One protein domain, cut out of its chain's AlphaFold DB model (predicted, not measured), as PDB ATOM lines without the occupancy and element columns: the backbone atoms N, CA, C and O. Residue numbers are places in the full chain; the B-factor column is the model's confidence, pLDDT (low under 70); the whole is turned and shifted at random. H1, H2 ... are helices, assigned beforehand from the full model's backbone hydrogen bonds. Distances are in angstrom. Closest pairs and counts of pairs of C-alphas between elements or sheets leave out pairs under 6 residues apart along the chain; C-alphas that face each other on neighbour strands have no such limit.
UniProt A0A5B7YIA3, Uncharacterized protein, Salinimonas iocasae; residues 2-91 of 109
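What this domain is: This is residues 2 to 91 of the 109 residues of an uncharacterized protein of Salinimonas iocasae (UniProt A0A5B7YIA3). Long helix H2 makes a helical hairpin with H3; H4 slants away from both, and H1 packs across H4. The printed part has 90 residues with four named helices, H1 to H4 in order, and no named strand: all helix. It is only just loose, close to compact: radius of gyration of the C-alphas 15.0 A, spans 47 by 26 by 21 A.

How they stand to each other: Find H2, residues 27 to 55; its 43 to 54 touch H3, residues 61 to 71, at a shallow tilt of 11 degrees, closest at C-alphas Ile 50 and Ala 64, 6.0 A. H4, residues 74 to 89, touches H1, residues 2 to 15, with 82 to 86 alone, about perpendicular at 87 degrees, closest at C-alphas Ser 82 and Val 8, 6.5 A. Every helix O i to N i+4 pair is within hydrogen-bond range.

Where its parts are: Find C-alpha 27 at (-37.210, 29.940, -37.978); H2 runs 41.8 A to C-alpha 55 at (-23.273, -9.420, -35.831).

The domain as a whole: Link H1 to H2 is long; pLDDT is under 70 at residues 2 to 25, 89 and 91.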
ATOM      1  N   GLN A   2     -18.744  15.079 -57.975       41.41
ATOM      2  CA  GLN A   2     -19.814  16.033 -57.588       41.41
ATOM      3  C   GLN A   2     -21.255  15.512 -57.771       41.41
ATOM      4  O   GLN A   2     -22.100  15.765 -56.922       41.41
ATOM      5  N   LYS A   3     -21.533  14.743 -58.834       45.84
ATOM      6  CA  LYS A   3     -22.876  14.190 -59.093       45.84
ATOM      7  C   LYS A   3     -23.320  13.133 -58.079       45.84
ATOM      8  O   LYS A   3     -24.490  13.101 -57.737       45.84
ATOM      9  N   ILE A   4     -22.399  12.298 -57.594       40.84
ATOM     10  CA  ILE A   4     -22.713  11.262 -56.596       40.84
ATOM     11  C   ILE A   4     -22.964  11.922 -55.243       40.84
ATOM     12  O   ILE A   4     -23.961  11.616 -54.608       40.84
ATOM     13  N   LYS A   5     -22.135  12.903 -54.858       42.44
ATOM     14  CA  LYS A   5     -22.345  13.689 -53.636       42.44
ATOM     15  C   LYS A   5     -23.706  14.395 -53.635       42.44
ATOM     16  O   LYS A   5     -24.454  14.235 -52.686       42.44
ATOM     17  N   SER A   6     -24.064  15.070 -54.731       48.53
ATOM     18  CA  SER A   6     -25.383  15.709 -54.873       48.53
ATOM     19  C   SER A   6     -26.537  14.709 -54.771       48.53
ATOM     20  O   SER A   6     -27.547  15.018 -54.161       48.53
ATOM     21  N   LEU A   7     -26.389  13.511 -55.346       43.41
ATOM     22  CA  LEU A   7     -27.416  12.472 -55.283       43.41
ATOM     23  C   LEU A   7     -27.551  11.888 -53.867       43.41
ATOM     24  O   LEU A   7     -28.654  11.600 -53.424       43.41
ATOM     25  N   VAL A   8     -26.433  11.719 -53.156       48.88
ATOM     26  CA  VAL A   8     -26.397  11.267 -51.756       48.88
ATOM     27  C   VAL A   8     -26.999  12.320 -50.826       48.88
ATOM     28  O   VAL A   8     -27.771  11.963 -49.939       48.88
ATOM     29  N   ASP A   9     -26.701  13.599 -51.056       52.78
ATOM     30  CA  ASP A   9     -27.283  14.722 -50.317       52.78
ATOM     31  C   ASP A   9     -28.803  14.817 -50.577       52.78
ATOM     32  O   ASP A   9     -29.582  14.934 -49.629       52.78
ATOM     33  N   ASP A  10     -29.244  14.654 -51.832       49.97
ATOM     34  CA  ASP A  10     -30.664  14.625 -52.209       49.97
ATOM     35  C   ASP A  10     -31.397  13.425 -51.593       49.97
ATOM     36  O   ASP A  10     -32.449  13.602 -50.977       49.97
ATOM     37  N   ILE A  11     -30.843  12.210 -51.683       46.91
ATOM     38  CA  ILE A  11     -31.411  11.010 -51.046       46.91
ATOM     39  C   ILE A  11     -31.458  11.197 -49.526       46.91
ATOM     40  O   ILE A  11     -32.481  10.914 -48.910       46.91
ATOM     41  N   GLY A  12     -30.401  11.730 -48.910       46.41
ATOM     42  CA  GLY A  12     -30.384  12.053 -47.483       46.41
ATOM     43  C   GLY A  12     -31.489  13.037 -47.088       46.41
ATOM     44  O   GLY A  12     -32.137  12.844 -46.061       46.41
ATOM     45  N   SER A  13     -31.754  14.041 -47.930       51.59
ATOM     46  CA  SER A  13     -32.805  15.042 -47.709       51.59
ATOM     47  C   SER A  13     -34.232  14.514 -47.917       51.59
ATOM     48  O   SER A  13     -35.165  15.021 -47.296       51.59
ATOM     49  N   GLN A  14     -34.410  13.505 -48.780       45.28
ATOM     50  CA  GLN A  14     -35.712  12.922 -49.127       45.28
ATOM     51  C   GLN A  14     -36.086  11.730 -48.243       45.28
ATOM     52  O   GLN A  14     -37.262  11.530 -47.946       45.28
ATOM     53  N   VAL A  15     -35.105  10.931 -47.821       47.38
ATOM     54  CA  VAL A  15     -35.340   9.727 -47.015       47.38
ATOM     55  C   VAL A  15     -35.653  10.084 -45.564       47.38
ATOM     56  O   VAL A  15     -36.359   9.325 -44.902       47.38
ATOM     57  N   TYR A  16     -35.188  11.235 -45.058       50.81
ATOM     58  CA  TYR A  16     -35.433  11.609 -43.667       50.81
ATOM     59  C   TYR A  16     -35.527  13.125 -43.461       50.81
ATOM     60  O   TYR A  16     -34.536  13.811 -43.228       50.81
ATOM     61  N   GLN A  17     -36.754  13.644 -43.474       53.59
ATOM     62  CA  GLN A  17     -37.057  14.952 -42.901       53.59
ATOM     63  C   GLN A  17     -37.647  14.733 -41.507       53.59
ATOM     64  O   GLN A  17     -38.779  14.252 -41.408       53.59
ATOM     65  N   PRO A  18     -36.923  15.044 -40.415       53.31
ATOM     66  CA  PRO A  18     -37.549  15.087 -39.103       53.31
ATOM     67  C   PRO A  18     -38.687  16.110 -39.163       53.31
ATOM     68  O   PRO A  18     -38.443  17.301 -39.364       53.31
ATOM     69  N   GLN A  19     -39.931  15.636 -39.047       56.72
ATOM     70  CA  GLN A  19     -41.092  16.511 -38.931       56.72
ATOM     71  C   GLN A  19     -40.990  17.214 -37.580       56.72
ATOM     72  O   GLN A  19     -41.171  16.602 -36.528       56.72
ATOM     73  N   LEU A  20     -40.600  18.482 -37.621       55.56
ATOM     74  CA  LEU A  20     -40.544  19.328 -36.442       55.56
ATOM     75  C   LEU A  20     -41.909  19.958 -36.224       55.56
ATOM     76  O   LEU A  20     -42.505  20.475 -37.165       55.56
ATOM     77  N   ASP A  21     -42.372  19.913 -34.981       51.09
ATOM     78  CA  ASP A  21     -43.616  20.546 -34.564       51.09
ATOM     79  C   ASP A  21     -43.599  22.049 -34.901       51.09
ATOM     80  O   ASP A  21     -42.600  22.757 -34.707       51.09
ATOM     81  N   ASP A  22     -44.727  22.541 -35.411       57.75
ATOM     82  CA  ASP A  22     -44.931  23.946 -35.743       57.75
ATOM     83  C   ASP A  22     -44.923  24.862 -34.515       57.75
ATOM     84  O   ASP A  22     -44.780  26.076 -34.664       57.75
ATOM     85  N   SER A  23     -44.970  24.288 -33.307       57.34
ATOM     86  CA  SER A  23     -44.786  24.994 -32.034       57.34
ATOM     87  C   SER A  23     -43.405  25.652 -31.863       57.34
ATOM     88  O   SER A  23     -43.261  26.569 -31.048       57.34
ATOM     89  N   LEU A  24     -42.394  25.267 -32.654       61.25
ATOM     90  CA  LEU A  24     -41.109  25.970 -32.734       61.25
ATOM     91  C   LEU A  24     -41.286  27.292 -33.509       61.25
ATOM     92  O   LEU A  24     -41.000  27.384 -34.698       61.25
ATOM     93  N   GLY A  25     -41.801  28.324 -32.839       58.59
ATOM     94  CA  GLY A  25     -42.265  29.564 -33.478       58.59
ATOM     95  C   GLY A  25     -41.205  30.443 -34.162       58.59
ATOM     96  O   GLY A  25     -41.578  31.328 -34.928       58.59
ATOM     97  N   ASP A  26     -39.905  30.220 -33.935       79.31
ATOM     98  CA  ASP A  26     -38.826  30.975 -34.592       79.31
ATOM     99  C   ASP A  26     -38.081  30.127 -35.655       79.31
ATOM    100  O   ASP A  26     -37.592  29.030 -35.348       79.31
ATOM    101  N   PRO A  27     -37.927  30.627 -36.901       75.19
ATOM    102  CA  PRO A  27     -37.210  29.940 -37.978       75.19
ATOM    103  C   PRO A  27     -35.762  29.538 -37.654       75.19
ATOM    104  O   PRO A  27     -35.285  28.526 -38.180       75.19
ATOM    105  N   LYS A  28     -35.042  30.281 -36.794       77.50
ATOM    106  CA  LYS A  28     -33.668  29.904 -36.418       77.50
ATOM    107  C   LYS A  28     -33.681  28.699 -35.489       77.50
ATOM    108  O   LYS A  28     -32.902  27.775 -35.708       77.50
ATOM    109  N   THR A  29     -34.585  28.658 -34.510       74.75
ATOM    110  CA  THR A  29     -34.764  27.475 -33.658       74.75
ATOM    111  C   THR A  29     -35.162  26.252 -34.483       74.75
ATOM    112  O   THR A  29     -34.526  25.210 -34.339       74.75
ATOM    113  N   LYS A  30     -36.124  26.377 -35.413       74.12
ATOM    114  CA  LYS A  30     -36.474  25.283 -36.344       74.12
ATOM    115  C   LYS A  30     -35.250  24.775 -37.112       74.12
ATOM    116  O   LYS A  30     -35.023  23.571 -37.167       74.12
ATOM    117  N   THR A  31     -34.422  25.679 -37.636       76.88
ATOM    118  CA  THR A  31     -33.196  25.321 -38.372       76.88
ATOM    119  C   THR A  31     -32.194  24.561 -37.497       76.88
ATOM    120  O   THR A  31     -31.690  23.521 -37.915       76.88
ATOM    121  N   VAL A  32     -31.930  25.033 -36.275       75.88
ATOM    122  CA  VAL A  32     -30.990  24.382 -35.344       75.88
ATOM    123  C   VAL A  32     -31.491  23.000 -34.929       75.88
ATOM    124  O   VAL A  32     -30.729  22.035 -34.952       75.88
ATOM    125  N   VAL A  33     -32.777  22.880 -34.590       75.75
ATOM    126  CA  VAL A  33     -33.368  21.592 -34.205       75.75
ATOM    127  C   VAL A  33     -33.359  20.626 -35.391       75.75
ATOM    128  O   VAL A  33     -33.067  19.447 -35.208       75.75
ATOM    129  N   HIS A  34     -33.596  21.115 -36.610       75.94
ATOM    130  CA  HIS A  34     -33.537  20.293 -37.818       75.94
ATOM    131  C   HIS A  34     -32.121  19.774 -38.071       75.94
ATOM    132  O   HIS A  34     -31.935  18.578 -38.275       75.94
ATOM    133  N   GLN A  35     -31.115  20.647 -37.988       73.00
ATOM    134  CA  GLN A  35     -29.708  20.259 -38.106       73.00
ATOM    135  C   GLN A  35     -29.331  19.214 -37.051       73.00
ATOM    136  O   GLN A  35     -28.772  18.174 -37.390       73.00
ATOM    137  N   TYR A  36     -29.701  19.442 -35.789       75.25
ATOM    138  CA  TYR A  36     -29.440  18.496 -34.708       75.25
ATOM    139  C   TYR A  36     -30.108  17.136 -34.948       75.25
ATOM    140  O   TYR A  36     -29.459  16.096 -34.846       75.25
ATOM    141  N   ALA A  37     -31.393  17.128 -35.309       71.81
ATOM    142  CA  ALA A  37     -32.137  15.904 -35.579       71.81
ATOM    143  C   ALA A  37     -31.543  15.114 -36.761       71.81
ATOM    144  O   ALA A  37     -31.444  13.884 -36.694       71.81
ATOM    145  N   THR A  38     -31.088  15.807 -37.804       74.00
ATOM    146  CA  THR A  38     -30.387  15.209 -38.946       74.00
ATOM    147  C   THR A  38     -29.069  14.559 -38.520       74.00
ATOM    148  O   THR A  38     -28.829  13.397 -38.848       74.00
ATOM    149  N   GLU A  39     -28.241  15.245 -37.730       75.31
ATOM    150  CA  GLU A  39     -26.962  14.698 -37.253       75.31
ATOM    151  C   GLU A  39     -27.146  13.493 -36.316       75.31
ATOM    152  O   GLU A  39     -26.485  12.464 -36.483       75.31
ATOM    153  N   VAL A  40     -28.107  13.554 -35.385       74.50
ATOM    154  CA  VAL A  40     -28.449  12.406 -34.523       74.50
ATOM    155  C   VAL A  40     -28.898  11.206 -35.359       74.50
ATOM    156  O   VAL A  40     -28.537  10.065 -35.057       74.50
ATOM    157  N   THR A  41     -29.659  11.444 -36.426       75.06
ATOM    158  CA  THR A  41     -30.143  10.384 -37.318       75.06
ATOM    159  C   THR A  41     -29.002   9.738 -38.100       75.06
ATOM    160  O   THR A  41     -28.906   8.509 -38.112       75.06
ATOM    161  N   LYS A  42     -28.090  10.530 -38.683       80.50
ATOM    162  CA  LYS A  42     -26.886  10.007 -39.356       80.50
ATOM    163  C   LYS A  42     -26.074   9.117 -38.421       80.50
ATOM    164  O   LYS A  42     -25.721   7.998 -38.793       80.50
ATOM    165  N   ASN A  43     -25.841   9.583 -37.193       77.31
ATOM    166  CA  ASN A  43     -25.114   8.820 -36.182       77.31
ATOM    167  C   ASN A  43     -25.799   7.474 -35.892       77.31
ATOM    168  O   ASN A  43     -25.158   6.426 -35.943       77.31
ATOM    169  N   ARG A  44     -27.126   7.467 -35.697       78.38
ATOM    170  CA  ARG A  44     -27.894   6.222 -35.508       78.38
ATOM    171  C   ARG A  44     -27.752   5.254 -36.680       78.38
ATOM    172  O   ARG A  44     -27.577   4.063 -36.448       78.38
ATOM    173  N   ILE A  45     -27.816   5.741 -37.920       81.88
ATOM    174  CA  ILE A  45     -27.672   4.898 -39.117       81.88
ATOM    175  C   ILE A  45     -26.283   4.256 -39.162       81.88
ATOM    176  O   ILE A  45     -26.179   3.043 -39.349       81.88
ATOM    177  N   VAL A  46     -25.228   5.043 -38.941       84.62
ATOM    178  CA  VAL A  46     -23.844   4.550 -38.947       84.62
ATOM    179  C   VAL A  46     -23.618   3.519 -37.842       84.62
ATOM    180  O   VAL A  46     -23.111   2.432 -38.119       84.62
ATOM    181  N   VAL A  47     -24.047   3.806 -36.610       79.38
ATOM    182  CA  VAL A  47     -23.922   2.868 -35.484       79.38
ATOM    183  C   VAL A  47     -24.689   1.573 -35.757       79.38
ATOM    184  O   VAL A  47     -24.128   0.491 -35.598       79.38
ATOM    185  N   ASN A  48     -25.938   1.664 -36.226       81.12
ATOM    186  CA  ASN A  48     -26.745   0.485 -36.542       81.12
ATOM    187  C   ASN A  48     -26.097  -0.371 -37.634       81.12
ATOM    188  O   ASN A  48     -26.054  -1.592 -37.497       81.12
ATOM    189  N   TYR A  49     -25.555   0.252 -38.684       87.00
ATOM    190  CA  TYR A  49     -24.810  -0.467 -39.715       87.00
ATOM    191  C   TYR A  49     -23.616  -1.222 -39.122       87.00
ATOM    192  O   TYR A  49     -23.470  -2.412 -39.390       87.00
ATOM    193  N   ILE A  50     -22.786  -0.563 -38.305       82.31
ATOM    194  CA  ILE A  50     -21.590  -1.186 -37.717       82.31
ATOM    195  C   ILE A  50     -21.991  -2.389 -36.857       82.31
ATOM    196  O   ILE A  50     -21.405  -3.461 -36.995       82.31
ATOM    197  N   VAL A  51     -23.018  -2.238 -36.016       76.81
ATOM    198  CA  VAL A  51     -23.522  -3.319 -35.155       76.81
ATOM    199  C   VAL A  51     -24.041  -4.492 -35.986       76.81
ATOM    200  O   VAL A  51     -23.652  -5.631 -35.737       76.81
ATOM    201  N   VAL A  52     -24.882  -4.239 -36.993       79.00
ATOM    202  CA  VAL A  52     -25.433  -5.301 -37.852       79.00
ATOM    203  C   VAL A  52     -24.327  -5.998 -38.639       79.00
ATOM    204  O   VAL A  52     -24.284  -7.226 -38.662       79.00
ATOM    205  N   ALA A  53     -23.402  -5.242 -39.231       79.50
ATOM    206  CA  ALA A  53     -22.282  -5.793 -39.984       79.50
ATOM    207  C   ALA A  53     -21.371  -6.657 -39.098       79.50
ATOM    208  O   ALA A  53     -20.882  -7.692 -39.554       79.50
ATOM    209  N   LEU A  54     -21.175  -6.268 -37.835       74.56
ATOM    210  CA  LEU A  54     -20.410  -7.044 -36.864       74.56
ATOM    211  C   LEU A  54     -21.138  -8.337 -36.466       74.56
ATOM    212  O   LEU A  54     -20.537  -9.407 -36.479       74.56
ATOM    213  N   LEU A  55     -22.442  -8.257 -36.172       76.69
ATOM    214  CA  LEU A  55     -23.273  -9.420 -35.831       76.69
ATOM    215  C   LEU A  55     -23.372 -10.430 -36.980       76.69
ATOM    216  O   LEU A  55     -23.418 -11.634 -36.744       76.69
ATOM    217  N   GLN A  56     -23.383  -9.947 -38.222       80.31
ATOM    218  CA  GLN A  56     -23.383 -10.780 -39.423       80.31
ATOM    219  C   GLN A  56     -21.987 -11.298 -39.802       80.31
ATOM    220  O   GLN A  56     -21.860 -12.033 -40.780       80.31
ATOM    221  N   GLY A  57     -20.932 -10.898 -39.084       81.31
ATOM    222  CA  GLY A  57     -19.548 -11.256 -39.408       81.31
ATOM    223  C   GLY A  57     -19.033 -10.653 -40.721       81.31
ATOM    224  O   GLY A  57     -18.016 -11.100 -41.241       81.31
ATOM    225  N   SER A  58     -19.723  -9.645 -41.267       87.12
ATOM    226  CA  SER A  58     -19.318  -8.937 -42.491       87.12
ATOM    227  C   SER A  58     -18.125  -8.007 -42.263       87.12
ATOM    228  O   SER A  58     -17.397  -7.689 -43.200       87.12
ATOM    229  N   ILE A  59     -17.923  -7.575 -41.018       88.50
ATOM    230  CA  ILE A  59     -16.724  -6.876 -40.550       88.50
ATOM    231  C   ILE A  59     -16.247  -7.522 -39.248       88.50
ATOM    232  O   ILE A  59     -17.045  -8.093 -38.505       88.50
ATOM    233  N   ASN A  60     -14.950  -7.432 -38.958       92.81
ATOM    234  CA  ASN A  60     -14.394  -7.891 -37.684       92.81
ATOM    235  C   ASN A  60     -14.372  -6.752 -36.640       92.81
ATOM    236  O   ASN A  60     -14.600  -5.584 -36.960       92.81
ATOM    237  N   ASN A  61     -14.044  -7.083 -35.385       91.75
ATOM    238  CA  ASN A  61     -13.972  -6.110 -34.285       91.75
ATOM    239  C   ASN A  61     -13.017  -4.937 -34.571       91.75
ATOM    240  O   ASN A  61     -13.304  -3.809 -34.183       91.75
ATOM    241  N   LYS A  62     -11.882  -5.182 -35.237       95.75
ATOM    242  CA  LYS A  62     -10.897  -4.137 -35.547       95.75
ATOM    243  C   LYS A  62     -11.467  -3.136 -36.553       95.75
ATOM    244  O   LYS A  62     -11.349  -1.933 -36.344       95.75
ATOM    245  N   ASP A  63     -12.118  -3.632 -37.599       91.81
ATOM    246  CA  ASP A  63     -12.737  -2.800 -38.631       91.81
ATOM    247  C   ASP A  63     -13.930  -2.015 -38.070       91.81
ATOM    248  O   ASP A  63     -14.095  -0.835 -38.374       91.81
ATOM    249  N   ALA A  64     -14.722  -2.634 -37.189       89.00
ATOM    250  CA  ALA A  64     -15.798  -1.952 -36.474       89.00
ATOM    251  C   ALA A  64     -15.264  -0.792 -35.619       89.00
ATOM    252  O   ALA A  64     -15.785   0.319 -35.706       89.00
ATOM    253  N   MET A  65     -14.192  -1.012 -34.850       91.44
ATOM    254  CA  MET A  65     -13.567   0.043 -34.044       91.44
ATOM    255  C   MET A  65     -12.993   1.170 -34.905       91.44
ATOM    256  O   MET A  65     -13.176   2.335 -34.566       91.44
ATOM    257  N   ALA A  66     -12.375   0.850 -36.045       93.00
ATOM    258  CA  ALA A  66     -11.875   1.859 -36.978       93.00
ATOM    259  C   ALA A  66     -13.010   2.715 -37.574       93.00
ATOM    260  O   ALA A  66     -12.864   3.928 -37.726       93.00
ATOM    261  N   LEU A  67     -14.161   2.107 -37.883       91.25
ATOM    262  CA  LEU A  67     -15.345   2.837 -38.348       91.25
ATOM    263  C   LEU A  67     -15.929   3.740 -37.253       91.25
ATOM    264  O   LEU A  67     -16.302   4.872 -37.554       91.25
ATOM    265  N   VAL A  68     -15.970   3.273 -36.001       87.50
ATOM    266  CA  VAL A  68     -16.405   4.080 -34.848       87.50
ATOM    267  C   VAL A  68     -15.463   5.261 -34.618       87.50
ATOM    268  O   VAL A  68     -15.923   6.390 -34.465       87.50
ATOM    269  N   GLU A  69     -14.149   5.028 -34.639       89.81
ATOM    270  CA  GLU A  69     -13.143   6.079 -34.473       89.81
ATOM    271  C   GLU A  69     -13.257   7.126 -35.585       89.81
ATOM    272  O   GLU A  69     -13.302   8.325 -35.310       89.81
ATOM    273  N   ARG A  70     -13.422   6.692 -36.836       89.06
ATOM    274  CA  ARG A  70     -13.639   7.600 -37.965       89.06
ATOM    275  C   ARG A  70     -14.935   8.401 -37.813       89.06
ATOM    276  O   ARG A  70     -14.921   9.613 -38.012       89.06
ATOM    277  N   ALA A  71     -16.031   7.760 -37.412       87.62
ATOM    278  CA  ALA A  71     -17.331   8.403 -37.215       87.62
ATOM    279  C   ALA A  71     -17.416   9.295 -35.959       87.62
ATOM    280  O   ALA A  71     -18.427   9.963 -35.760       87.62
ATOM    281  N   SER A  72     -16.369   9.347 -35.125       83.25
ATOM    282  CA  SER A  72     -16.329  10.192 -33.919       83.25
ATOM    283  C   SER A  72     -16.220  11.696 -34.211       83.25
ATOM    284  O   SER A  72     -16.430  12.521 -33.321       83.25
ATOM    285  N   THR A  73     -15.913  12.066 -35.457       87.38
ATOM    286  CA  THR A  73     -15.806  13.458 -35.915       87.38
ATOM    287  C   THR A  73     -16.943  13.801 -36.873       87.38
ATOM    288  O   THR A  73     -17.455  12.927 -37.566       87.38
ATOM    289  N   TYR A  74     -17.316  15.082 -36.970       78.06
ATOM    290  CA  TYR A  74     -18.362  15.525 -37.904       78.06
ATOM    291  C   TYR A  74     -18.036  15.173 -39.367       78.06
ATOM    292  O   TYR A  74     -18.885  14.657 -40.096       78.06
ATOM    293  N   GLU A  75     -16.801  15.418 -39.813       82.44
ATOM    294  CA  GLU A  75     -16.382  15.094 -41.183       82.44
ATOM    295  C   GLU A  75     -16.363  13.585 -41.425       82.44
ATOM    296  O   GLU A  75     -16.889  13.109 -42.432       82.44
ATOM    297  N   GLY A  76     -15.819  12.815 -40.480       82.50
ATOM    298  CA  GLY A  76     -15.759  11.366 -40.605       82.50
ATOM    299  C   GLY A  76     -17.130  10.692 -40.517       82.50
ATOM    300  O   GLY A  76     -17.368   9.733 -41.248       82.50
ATOM    301  N   LEU A  77     -18.067  11.216 -39.718       82.81
ATOM    302  CA  LEU A  77     -19.456  10.748 -39.690       82.81
ATOM    303  C   LEU A  77     -20.127  10.926 -41.057       82.81
ATOM    304  O   LEU A  77     -20.748   9.991 -41.564       82.81
ATOM    305  N   ASN A  78     -19.975  12.102 -41.672       83.38
ATOM    306  CA  ASN A  78     -20.536  12.383 -42.993       83.38
ATOM    307  C   ASN A  78     -19.922  11.502 -44.086       83.38
ATOM    308  O   ASN A  78     -20.640  11.044 -44.975       83.38
ATOM    309  N   ASP A  79     -18.619  11.236 -44.020       85.00
ATOM    310  CA  ASP A  79     -17.942  10.367 -44.980       85.00
ATOM    311  C   ASP A  79     -18.390   8.900 -44.862       85.00
ATOM    312  O   ASP A  79     -18.741   8.268 -45.865       85.00
ATOM    313  N   VAL A  80     -18.459   8.376 -43.632       86.75
ATOM    314  CA  VAL A  80     -18.945   7.014 -43.378       86.75
ATOM    315  C   VAL A  80     -20.402   6.892 -43.818       86.75
ATOM    316  O   VAL A  80     -20.735   5.968 -44.556       86.75
ATOM    317  N   TYR A  81     -21.258   7.847 -43.446       84.00
ATOM    318  CA  TYR A  81     -22.653   7.887 -43.884       84.00
ATOM    319  C   TYR A  81     -22.782   7.913 -45.416       84.00
ATOM    320  O   TYR A  81     -23.512   7.102 -45.983       84.00
ATOM    321  N   SER A  82     -22.031   8.778 -46.102       82.06
ATOM    322  CA  SER A  82     -22.065   8.879 -47.569       82.06
ATOM    323  C   SER A  82     -21.648   7.572 -48.241       82.06
ATOM    324  O   SER A  82     -22.315   7.111 -49.167       82.06
ATOM    325  N   SER A  83     -20.598   6.930 -47.723       83.50
ATOM    326  CA  SER A  83     -20.134   5.625 -48.204       83.50
ATOM    327  C   SER A  83     -21.199   4.534 -48.032       83.50
ATOM    328  O   SER A  83     -21.316   3.641 -48.871       83.50
ATOM    329  N   LEU A  84     -21.990   4.583 -46.952       83.44
ATOM    330  CA  LEU A  84     -23.100   3.650 -46.739       83.44
ATOM    331  C   LEU A  84     -24.234   3.877 -47.733       83.44
ATOM    332  O   LEU A  84     -24.717   2.912 -48.321       83.44
ATOM    333  N   ILE A  85     -24.634   5.130 -47.953       78.50
ATOM    334  CA  ILE A  85     -25.679   5.459 -48.928       78.50
ATOM    335  C   ILE A  85     -25.254   5.050 -50.341       78.50
ATOM    336  O   ILE A  85     -26.061   4.484 -51.072       78.50
ATOM    337  N   GLU A  86     -23.991   5.261 -50.714       75.75
ATOM    338  CA  GLU A  86     -23.460   4.809 -52.004       75.75
ATOM    339  C   GLU A  86     -23.495   3.281 -52.139       75.75
ATOM    340  O   GLU A  86     -23.918   2.758 -53.167       75.75
ATOM    341  N   LYS A  87     -23.118   2.539 -51.092       74.25
ATOM    342  CA  LYS A  87     -23.233   1.073 -51.105       74.25
ATOM    343  C   LYS A  87     -24.681   0.615 -51.246       74.25
ATOM    344  O   LYS A  87     -24.943  -0.314 -52.001       74.25
ATOM    345  N   VAL A  88     -25.614   1.256 -50.543       70.06
ATOM    346  CA  VAL A  88     -27.046   0.931 -50.631       70.06
ATOM    347  C   VAL A  88     -27.610   1.277 -52.009       70.06
ATOM    348  O   VAL A  88     -28.386   0.496 -52.546       70.06
ATOM    349  N   SER A  89     -27.200   2.390 -52.625       67.50
ATOM    350  CA  SER A  89     -27.686   2.786 -53.956       67.50
ATOM    351  C   SER A  89     -27.206   1.857 -55.076       67.50
ATOM    352  O   SER A  89     -27.841   1.781 -56.128       67.50
ATOM    353  N   GLN A  90     -26.122   1.113 -54.845       70.62
ATOM    354  CA  GLN A  90     -25.633   0.062 -55.740       70.62
ATOM    355  C   GLN A  90     -26.397  -1.264 -55.596       70.62
ATOM    356  O   GLN A  90     -26.264  -2.139 -56.455       70.62
ATOM    357  N   ILE A  91     -27.210  -1.430 -54.546       67.88
ATOM    358  CA  ILE A  91     -28.074  -2.602 -54.392       67.88
ATOM    359  C   ILE A  91     -29.240  -2.451 -55.370       67.88
ATOM    360  O   ILE A  91     -30.194  -1.711 -55.133       67.88
TER     361      ILE A  91